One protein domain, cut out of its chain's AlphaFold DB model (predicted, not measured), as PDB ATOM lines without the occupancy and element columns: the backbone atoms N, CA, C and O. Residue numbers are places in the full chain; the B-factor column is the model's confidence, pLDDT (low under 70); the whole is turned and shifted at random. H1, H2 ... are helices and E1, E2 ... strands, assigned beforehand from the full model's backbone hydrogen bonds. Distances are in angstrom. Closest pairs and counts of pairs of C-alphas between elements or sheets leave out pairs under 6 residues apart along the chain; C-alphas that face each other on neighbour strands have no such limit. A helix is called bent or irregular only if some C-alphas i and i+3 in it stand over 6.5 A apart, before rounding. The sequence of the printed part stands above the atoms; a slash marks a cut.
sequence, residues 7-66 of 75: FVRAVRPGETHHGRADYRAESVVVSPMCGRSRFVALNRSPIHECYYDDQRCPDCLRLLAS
ATOM      1  N   PHE A   7      35.644 -42.526  48.789       58.34
ATOM      2  CA  PHE A   7      35.454 -41.141  49.261       58.34
ATOM      3  C   PHE A   7      35.712 -39.999  48.264       58.34
ATOM      4  O   PHE A   7      36.809 -39.467  48.129       58.34
ATOM      5  N   VAL A   8      34.602 -39.526  47.682       51.78
ATOM      6  CA  VAL A   8      34.239 -38.103  47.532       51.78
ATOM      7  C   VAL A   8      32.736 -38.024  47.825       51.78
ATOM      8  O   VAL A   8      31.975 -38.793  47.232       51.78
ATOM      9  N   ARG A   9      32.301 -37.154  48.745       51.25
ATOM     10  CA  ARG A   9      30.878 -36.985  49.075       51.25
ATOM     11  C   ARG A   9      30.180 -36.275  47.907       51.25
ATOM     12  O   ARG A   9      30.633 -35.223  47.458       51.25
ATOM     13  N   ALA A  10      29.136 -36.882  47.359       47.41
ATOM     14  CA  ALA A  10      28.399 -36.336  46.232       47.41
ATOM     15  C   ALA A  10      27.400 -35.253  46.668       47.41
ATOM     16  O   ALA A  10      27.294 -34.861  47.826       47.41
ATOM     17  N   VAL A  11      26.680 -34.757  45.668       52.25
ATOM     18  CA  VAL A  11      25.862 -33.538  45.611       52.25
ATOM     19  C   VAL A  11      24.724 -33.485  46.649       52.25
ATOM     20  O   VAL A  11      24.148 -32.415  46.869       52.25
ATOM     21  N   ARG A  12      24.440 -34.602  47.332       47.50
ATOM     22  CA  ARG A  12      23.528 -34.730  48.478       47.50
ATOM     23  C   ARG A  12      24.192 -35.505  49.630       47.50
ATOM     24  O   ARG A  12      25.046 -36.354  49.374       47.50
ATOM     25  N   PRO A  13      23.774 -35.279  50.892       44.25
ATOM     26  CA  PRO A  13      24.215 -36.100  52.017       44.25
ATOM     27  C   PRO A  13      23.987 -37.596  51.744       44.25
ATOM     28  O   PRO A  13      22.877 -37.996  51.404       44.25
ATOM     29  N   GLY A  14      25.032 -38.414  51.900       51.72
ATOM     30  CA  GLY A  14      24.958 -39.878  51.800       51.72
ATOM     31  C   GLY A  14      25.343 -40.492  50.449       51.72
ATOM     32  O   GLY A  14      25.475 -41.709  50.365       51.72
ATOM     33  N   GLU A  15      25.575 -39.697  49.406       57.97
ATOM     34  CA  GLU A  15      26.099 -40.218  48.141       57.97
ATOM     35  C   GLU A  15      27.642 -40.219  48.158       57.97
ATOM     36  O   GLU A  15      28.267 -39.227  48.532       57.97
ATOM     37  N   THR A  16      28.269 -41.324  47.741       57.66
ATOM     38  CA  THR A  16      29.735 -41.477  47.685       57.66
ATOM     39  C   THR A  16      30.166 -41.818  46.263       57.66
ATOM     40  O   THR A  16      29.629 -42.742  45.652       57.66
ATOM     41  N   HIS A  17      31.160 -41.109  45.729       62.56
ATOM     42  CA  HIS A  17      31.795 -41.473  44.462       62.56
ATOM     43  C   HIS A  17      32.965 -42.435  44.668       62.56
ATOM     44  O   HIS A  17      33.750 -42.304  45.609       62.56
ATOM     45  N   HIS A  18      33.128 -43.351  43.714       65.06
ATOM     46  CA  HIS A  18      34.364 -44.104  43.558       65.06
ATOM     47  C   HIS A  18      35.467 -43.193  43.010       65.06
ATOM     48  O   HIS A  18      35.260 -42.424  42.062       65.06
ATOM     49  N   GLY A  19      36.657 -43.317  43.584       72.81
ATOM     50  CA  GLY A  19      37.844 -42.605  43.152       72.81
ATOM     51  C   GLY A  19      39.084 -43.479  43.250       72.81
ATOM     52  O   GLY A  19      39.051 -44.607  43.737       72.81
ATOM     53  N   ARG A  20      40.190 -42.943  42.747       78.69
ATOM     54  CA  ARG A  20      41.526 -43.491  42.951       78.69
ATOM     55  C   ARG A  20      42.278 -42.584  43.914       78.69
ATOM     56  O   ARG A  20      42.421 -41.396  43.626       78.69
ATOM     57  N   ALA A  21      42.783 -43.160  44.999       79.50
ATOM     58  CA  ALA A  21      43.675 -42.485  45.930       79.50
ATOM     59  C   ALA A  21      45.141 -42.639  45.499       79.50
ATOM     60  O   ALA A  21      45.615 -43.743  45.216       79.50
ATOM     61  N   ASP A  22      45.865 -41.525  45.484       84.69
ATOM     62  CA  ASP A  22      47.313 -41.465  45.345       84.69
ATOM     63  C   ASP A  22      47.915 -40.944  46.662       84.69
ATOM     64  O   ASP A  22      47.809 -39.760  47.001       84.69
ATOM     65  N   TYR A  23      48.558 -41.847  47.405       82.69
ATOM     66  CA  TYR A  23      49.252 -41.548  48.659       82.69
ATOM     67  C   TYR A  23      50.615 -40.926  48.364       82.69
ATOM     68  O   TYR A  23      51.442 -41.513  47.663       82.69
ATOM     69  N   ARG A  24      50.849 -39.731  48.902       82.19
ATOM     70  CA  ARG A  24      52.135 -39.024  48.870       82.19
ATOM     71  C   ARG A  24      52.691 -38.938  50.289       82.19
ATOM     72  O   ARG A  24      51.972 -39.200  51.247       82.19
ATOM     73  N   ALA A  25      53.954 -38.533  50.421       80.00
ATOM     74  CA  ALA A  25      54.640 -38.462  51.714       80.00
ATOM     75  C   ALA A  25      53.870 -37.650  52.779       80.00
ATOM     76  O   ALA A  25      53.838 -38.040  53.942       80.00
ATOM     77  N   GLU A  26      53.209 -36.560  52.374       82.19
ATOM     78  CA  GLU A  26      52.554 -35.618  53.298       82.19
ATOM     79  C   GLU A  26      51.048 -35.443  53.055       82.19
ATOM     80  O   GLU A  26      50.380 -34.727  53.795       82.19
ATOM     81  N   SER A  27      50.497 -36.073  52.017       83.25
ATOM     82  CA  SER A  27      49.120 -35.826  51.576       83.25
ATOM     83  C   SER A  27      48.547 -37.028  50.842       83.25
ATOM     84  O   SER A  27      49.278 -37.707  50.119       83.25
ATOM     85  N   VAL A  28      47.231 -37.201  50.892       83.56
ATOM     86  CA  VAL A  28      46.512 -38.097  49.980       83.56
ATOM     87  C   VAL A  28      45.722 -37.260  48.985       83.56
ATOM     88  O   VAL A  28      45.061 -36.294  49.361       83.56
ATOM     89  N   VAL A  29      45.824 -37.616  47.704       83.56
ATOM     90  CA  VAL A  29      45.062 -36.983  46.625       83.56
ATOM     91  C   VAL A  29      44.113 -38.009  46.029       83.56
ATOM     92  O   VAL A  29      44.558 -39.056  45.569       83.56
ATOM     93  N   VAL A  30      42.821 -37.702  45.986       78.88
ATOM     94  CA  VAL A  30      41.812 -38.542  45.335       78.88
ATOM     95  C   VAL A  30      41.389 -37.930  44.007       78.88
ATOM     96  O   VAL A  30      41.052 -36.748  43.916       78.88
ATOM     97  N   SER A  31      41.398 -38.759  42.967       79.56
ATOM     98  CA  SER A  31      40.820 -38.445  41.659       79.56
ATOM     99  C   SER A  31      39.506 -39.226  41.502       79.56
ATOM    100  O   SER A  31      39.550 -40.460  41.507       79.56
ATOM    101  N   PRO A  32      38.336 -38.570  41.384       74.38
ATOM    102  CA  PRO A  32      37.068 -39.253  41.161       74.38
ATOM    103  C   PRO A  32      37.064 -39.905  39.776       74.38
ATOM    104  O   PRO A  32      37.594 -39.346  38.819       74.38
ATOM    105  N   MET A  33      36.407 -41.058  39.629       75.38
ATOM    106  CA  MET A  33      36.305 -41.699  38.310       75.38
ATOM    107  C   MET A  33      35.432 -40.908  37.323       75.38
ATOM    108  O   MET A  33      35.613 -41.039  36.116       75.38
ATOM    109  N   CYS A  34      34.488 -40.089  37.814       71.19
ATOM    110  CA  CYS A  34      33.539 -39.359  36.962       71.19
ATOM    111  C   CYS A  34      34.119 -38.114  36.271       71.19
ATOM    112  O   CYS A  34      33.386 -37.445  35.547       71.19
ATOM    113  N   GLY A  35      35.391 -37.762  36.491       71.12
ATOM    114  CA  GLY A  35      35.883 -36.463  36.046       71.12
ATOM    115  C   GLY A  35      37.380 -36.230  36.178       71.12
ATOM    116  O   GLY A  35      38.153 -37.119  36.521       71.12
ATOM    117  N   ARG A  36      37.792 -34.987  35.900       75.25
ATOM    118  CA  ARG A  36      39.207 -34.549  35.965       75.25
ATOM    119  C   ARG A  36      39.574 -33.822  37.261       75.25
ATOM    120  O   ARG A  36      40.699 -33.344  37.398       75.25
ATOM    121  N   SER A  37      38.619 -33.699  38.178       76.56
ATOM    122  CA  SER A  37      38.827 -33.021  39.460       76.56
ATOM    123  C   SER A  37      39.829 -33.783  40.328       76.56
ATOM    124  O   SER A  37      40.046 -34.975  40.138       76.56
ATOM    125  N   ARG A  38      40.465 -33.098  41.276       80.56
ATOM    126  CA  ARG A  38      41.363 -33.714  42.258       80.56
ATOM    127  C   ARG A  38      41.095 -33.091  43.614       80.56
ATOM    128  O   ARG A  38      40.983 -31.871  43.700       80.56
ATOM    129  N   PHE A  39      41.028 -33.925  44.640       78.38
ATOM    130  CA  PHE A  39      40.712 -33.509  46.000       78.38
ATOM    131  C   PHE A  39      41.844 -33.920  46.931       78.38
ATOM    132  O   PHE A  39      42.347 -35.039  46.839       78.38
ATOM    133  N   VAL A  40      42.280 -33.000  47.787       83.88
ATOM    134  CA  VAL A  40      43.384 -33.223  48.726       83.88
ATOM    135  C   VAL A  40      42.794 -33.446  50.111       83.88
ATOM    136  O   VAL A  40      41.953 -32.661  50.550       83.88
ATOM    137  N   ALA A  41      43.220 -34.522  50.773       82.44
ATOM    138  CA  ALA A  41      42.825 -34.800  52.146       82.44
ATOM    139  C   ALA A  41      43.305 -33.665  53.063       82.44
ATOM    140  O   ALA A  41      44.416 -33.155  52.914       82.44
ATOM    141  N   LEU A  42      42.451 -33.256  53.996       82.81
ATOM    142  CA  LEU A  42      42.695 -32.124  54.889       82.81
ATOM    143  C   LEU A  42      43.420 -32.525  56.179       82.81
ATOM    144  O   LEU A  42      43.984 -31.670  56.860       82.81
ATOM    145  N   ASN A  43      43.418 -33.811  56.528       81.38
ATOM    146  CA  ASN A  43      44.190 -34.329  57.651       81.38
ATOM    147  C   ASN A  43      45.647 -34.632  57.261       81.38
ATOM    148  O   ASN A  43      45.974 -34.837  56.095       81.38
ATOM    149  N   ARG A  44      46.539 -34.624  58.260       78.06
ATOM    150  CA  ARG A  44      47.991 -34.797  58.082       78.06
ATOM    151  C   ARG A  44      48.434 -36.233  58.362       78.06
ATOM    152  O   ARG A  44      47.762 -36.966  59.080       78.06
ATOM    153  N   SER A  45      49.585 -36.599  57.799       68.88
ATOM    154  CA  SER A  45      50.223 -37.911  57.963       68.88
ATOM    155  C   SER A  45      50.540 -38.235  59.437       68.88
ATOM    156  O   SER A  45      51.015 -37.341  60.146       68.88
ATOM    157  N   PRO A  46      50.340 -39.488  59.896       72.81
ATOM    158  CA  PRO A  46      49.827 -40.639  59.142       72.81
ATOM    159  C   PRO A  46      48.304 -40.579  58.928       72.81
ATOM    160  O   PRO A  46      47.535 -40.355  59.858       72.81
ATOM    161  N   ILE A  47      47.862 -40.804  57.687       70.69
ATOM    162  CA  ILE A  47      46.440 -40.775  57.310       70.69
ATOM    163  C   ILE A  47      45.893 -42.205  57.363       70.69
ATOM    164  O   ILE A  47      46.215 -43.020  56.503       70.69
ATOM    165  N   HIS A  48      45.075 -42.502  58.377       72.00
ATOM    166  CA  HIS A  48      44.333 -43.768  58.484       72.00
ATOM    167  C   HIS A  48      43.011 -43.736  57.707       72.00
ATOM    168  O   HIS A  48      42.618 -44.730  57.111       72.00
ATOM    169  N   GLU A  49      42.352 -42.580  57.698       72.19
ATOM    170  CA  GLU A  49      41.124 -42.307  56.957       72.19
ATOM    171  C   GLU A  49      41.235 -40.895  56.381       72.19
ATOM    172  O   GLU A  49      41.688 -39.981  57.069       72.19
ATOM    173  N   CYS A  50      40.886 -40.704  55.110       73.19
ATOM    174  CA  CYS A  50      41.004 -39.394  54.479       73.19
ATOM    175  C   CYS A  50      39.844 -38.488  54.904       73.19
ATOM    176  O   CYS A  50      38.688 -38.768  54.592       73.19
ATOM    177  N   TYR A  51      40.157 -37.366  55.554       72.38
ATOM    178  CA  TYR A  51      39.166 -36.340  55.862       72.38
ATOM    179  C   TYR A  51      39.088 -35.332  54.713       72.38
ATOM    180  O   TYR A  51      40.084 -34.692  54.374       72.38
ATOM    181  N   TYR A  52      37.905 -35.173  54.131       72.50
ATOM    182  CA  TYR A  52      37.604 -34.145  53.137       72.50
ATOM    183  C   TYR A  52      36.455 -33.280  53.657       72.50
ATOM    184  O   TYR A  52      35.535 -33.793  54.294       72.50
ATOM    185  N   ASP A  53      36.496 -31.984  53.356       67.56
ATOM    186  CA  ASP A  53      35.320 -31.117  53.488       67.56
ATOM    187  C   ASP A  53      34.283 -31.464  52.396       67.56
ATOM    188  O   ASP A  53      34.579 -32.246  51.484       67.56
ATOM    189  N   ASP A  54      33.082 -30.885  52.457       67.62
ATOM    190  CA  ASP A  54      32.029 -31.047  51.445       67.62
ATOM    191  C   ASP A  54      32.489 -30.464  50.085       67.62
ATOM    192  O   ASP A  54      32.196 -29.330  49.703       67.62
ATOM    193  N   GLN A  55      33.234 -31.264  49.322       65.25
ATOM    194  CA  GLN A  55      33.802 -30.897  48.026       65.25
ATOM    195  C   GLN A  55      32.973 -31.519  46.898       65.25
ATOM    196  O   GLN A  55      32.960 -32.732  46.693       65.25
ATOM    197  N   ARG A  56      32.263 -30.674  46.139       69.94
ATOM    198  CA  ARG A  56      31.380 -31.122  45.053       69.94
ATOM    199  C   ARG A  56      32.163 -31.378  43.767       69.94
ATOM    200  O   ARG A  56      32.927 -30.527  43.319       69.94
ATOM    201  N   CYS A  57      31.904 -32.511  43.114       72.00
ATOM    202  CA  CYS A  57      32.456 -32.786  41.790       72.00
ATOM    203  C   CYS A  57      31.651 -32.051  40.693       72.00
ATOM    204  O   CYS A  57      30.465 -32.341  40.525       72.00
ATOM    205  N   PRO A  58      32.261 -31.139  39.911       70.75
ATOM    206  CA  PRO A  58      31.565 -30.354  38.887       70.75
ATOM    207  C   PRO A  58      31.009 -31.205  37.740       70.75
ATOM    208  O   PRO A  58      29.966 -30.875  37.181       70.75
ATOM    209  N   ASP A  59      31.665 -32.315  37.399       72.81
ATOM    210  CA  ASP A  59      31.201 -33.215  36.337       72.81
ATOM    211  C   ASP A  59      29.955 -33.987  36.777       72.81
ATOM    212  O   ASP A  59      28.959 -34.050  36.058       72.81
ATOM    213  N   CYS A  60      29.972 -34.477  38.013       69.12
ATOM    214  CA  CYS A  60      28.829 -35.141  38.612       69.12
ATOM    215  C   CYS A  60      27.668 -34.147  38.901       69.12
ATOM    216  O   CYS A  60      26.507 -34.487  38.682       69.12
ATOM    217  N   LEU A  61      27.953 -32.882  39.250       70.56
ATOM    218  CA  LEU A  61      26.944 -31.808  39.303       70.56
ATOM    219  C   LEU A  61      26.281 -31.554  37.940       70.56
ATOM    220  O   LEU A  61      25.070 -31.355  37.872       70.56
ATOM    221  N   ARG A  62      27.058 -31.572  36.852       70.62
ATOM    222  CA  ARG A  62      26.551 -31.352  35.490       70.62
ATOM    223  C   ARG A  62      25.649 -32.489  35.010       70.62
ATOM    224  O   ARG A  62      24.637 -32.226  34.363       70.62
ATOM    225  N   LEU A  63      25.997 -33.732  35.343       67.56
ATOM    226  CA  LEU A  63      25.151 -34.896  35.061       67.56
ATOM    227  C   LEU A  63      23.803 -34.793  35.782       67.56
ATOM    228  O   LEU A  63      22.775 -35.028  35.161       67.56
ATOM    229  N   LEU A  64      23.789 -34.372  37.049       66.56
ATOM    230  CA  LEU A  64      22.545 -34.187  37.808       66.56
ATOM    231  C   LEU A  64      21.704 -33.001  37.325       66.56
ATOM    232  O   LEU A  64      20.479 -33.044  37.409       66.56
ATOM    233  N   ALA A  65      22.344 -31.940  36.831       63.50
ATOM    234  CA  ALA A  65      21.650 -30.796  36.241       63.50
ATOM    235  C   ALA A  65      21.064 -31.104  34.854       63.50
ATOM    236  O   ALA A  65      20.228 -30.348  34.360       63.50
ATOM    237  N   SER A  66      21.497 -32.196  34.218       60.91
ATOM    238  CA  SER A  66      20.932 -32.644  32.952       60.91
ATOM    239  C   SER A  66      19.629 -33.391  33.244       60.91
ATOM    240  O   SER A  66      19.672 -34.423  33.916       60.91
TER     241      SER A  66
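Overview. This is residues 7 to 66 of the 75 residues of an uncharacterized protein of Actinoalloteichus hymeniacidonis (UniProt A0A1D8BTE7). Picture a bent hairpin of two strands, E2 and E3, with a long unnamed stretch, residues 33 to 57, that comes back beside E3 and then runs on to a short helix, H1, at one end of the long axis. The small strand E1 sits near the beginning of E2, and the turn at Pro 46 lies at the other end of that axis. The printed part has 60 residues with three named strands and one named helix, in the order E1, E2, E3, H1; under half of the residues are in these elements, the class is mixed, and the sheet E2 - E3 is antiparallel. The whole is compact, with a radius of gyration of the C-alphas of 11.8 A, yet elongated in outline, spanning 39 by 21 by 13 A.

Arrangement. Start at E1, residues 7 to 9, which pairs with no named strand. Its closest C-alpha to E2, residues 16 to 23, is that of Arg 9, 4.8 A from that of Thr 16. Look next at residue 19, where E2 bends by 57 degrees. From there E2 is the antiparallel neighbour of E3, residues 28 to 32, at 140 degrees between their directions, and the two form a hairpin with a tight link of 4 residues. Check N 20 and O 31, 2.8 A apart, and N 29 and O 22, 3.0 A apart, both within hydrogen-bond range. The closest C-alphas of E1 and E3 are those of Val 8 and Pro 32, 7.1 A apart. Beyond E3, find residues 39 to 40, which make a short antiparallel pairing with residues 29 to 30 of E3. Last comes H1, residues 58 to 65, which is apart from E1 and from E2; every O i to N i+4 pair inside it is within hydrogen-bond range.

Along the chain. Find C-alpha 7 at (35.454, -41.141, 49.261), where E1 begins; it is 6.2 A long. Go on to C-alpha 16 at (29.735, -41.477, 47.685); from there E2 runs 19.5 A to C-alpha 23. E3, from Val 28 to Pro 32, measures 13.0 A. H1, from Pro 58, measures 10.3 A and ends at C-alpha 65, (21.650, -30.796, 36.241).

Size, cuts and confidence. The two C-alphas farthest apart are those of Pro 46 and Ser 66, at 39.8 A. The printed part has no cut. The link from E3 to H1 is long, with 25 residues, and the link from E1 to E2 is short, with 6. In the B-factor column the mean pLDDT of the printed part is 70.7; look for values under 70 at residues 7 to 18, 45, 53 to 56, 60 and 63 to 66.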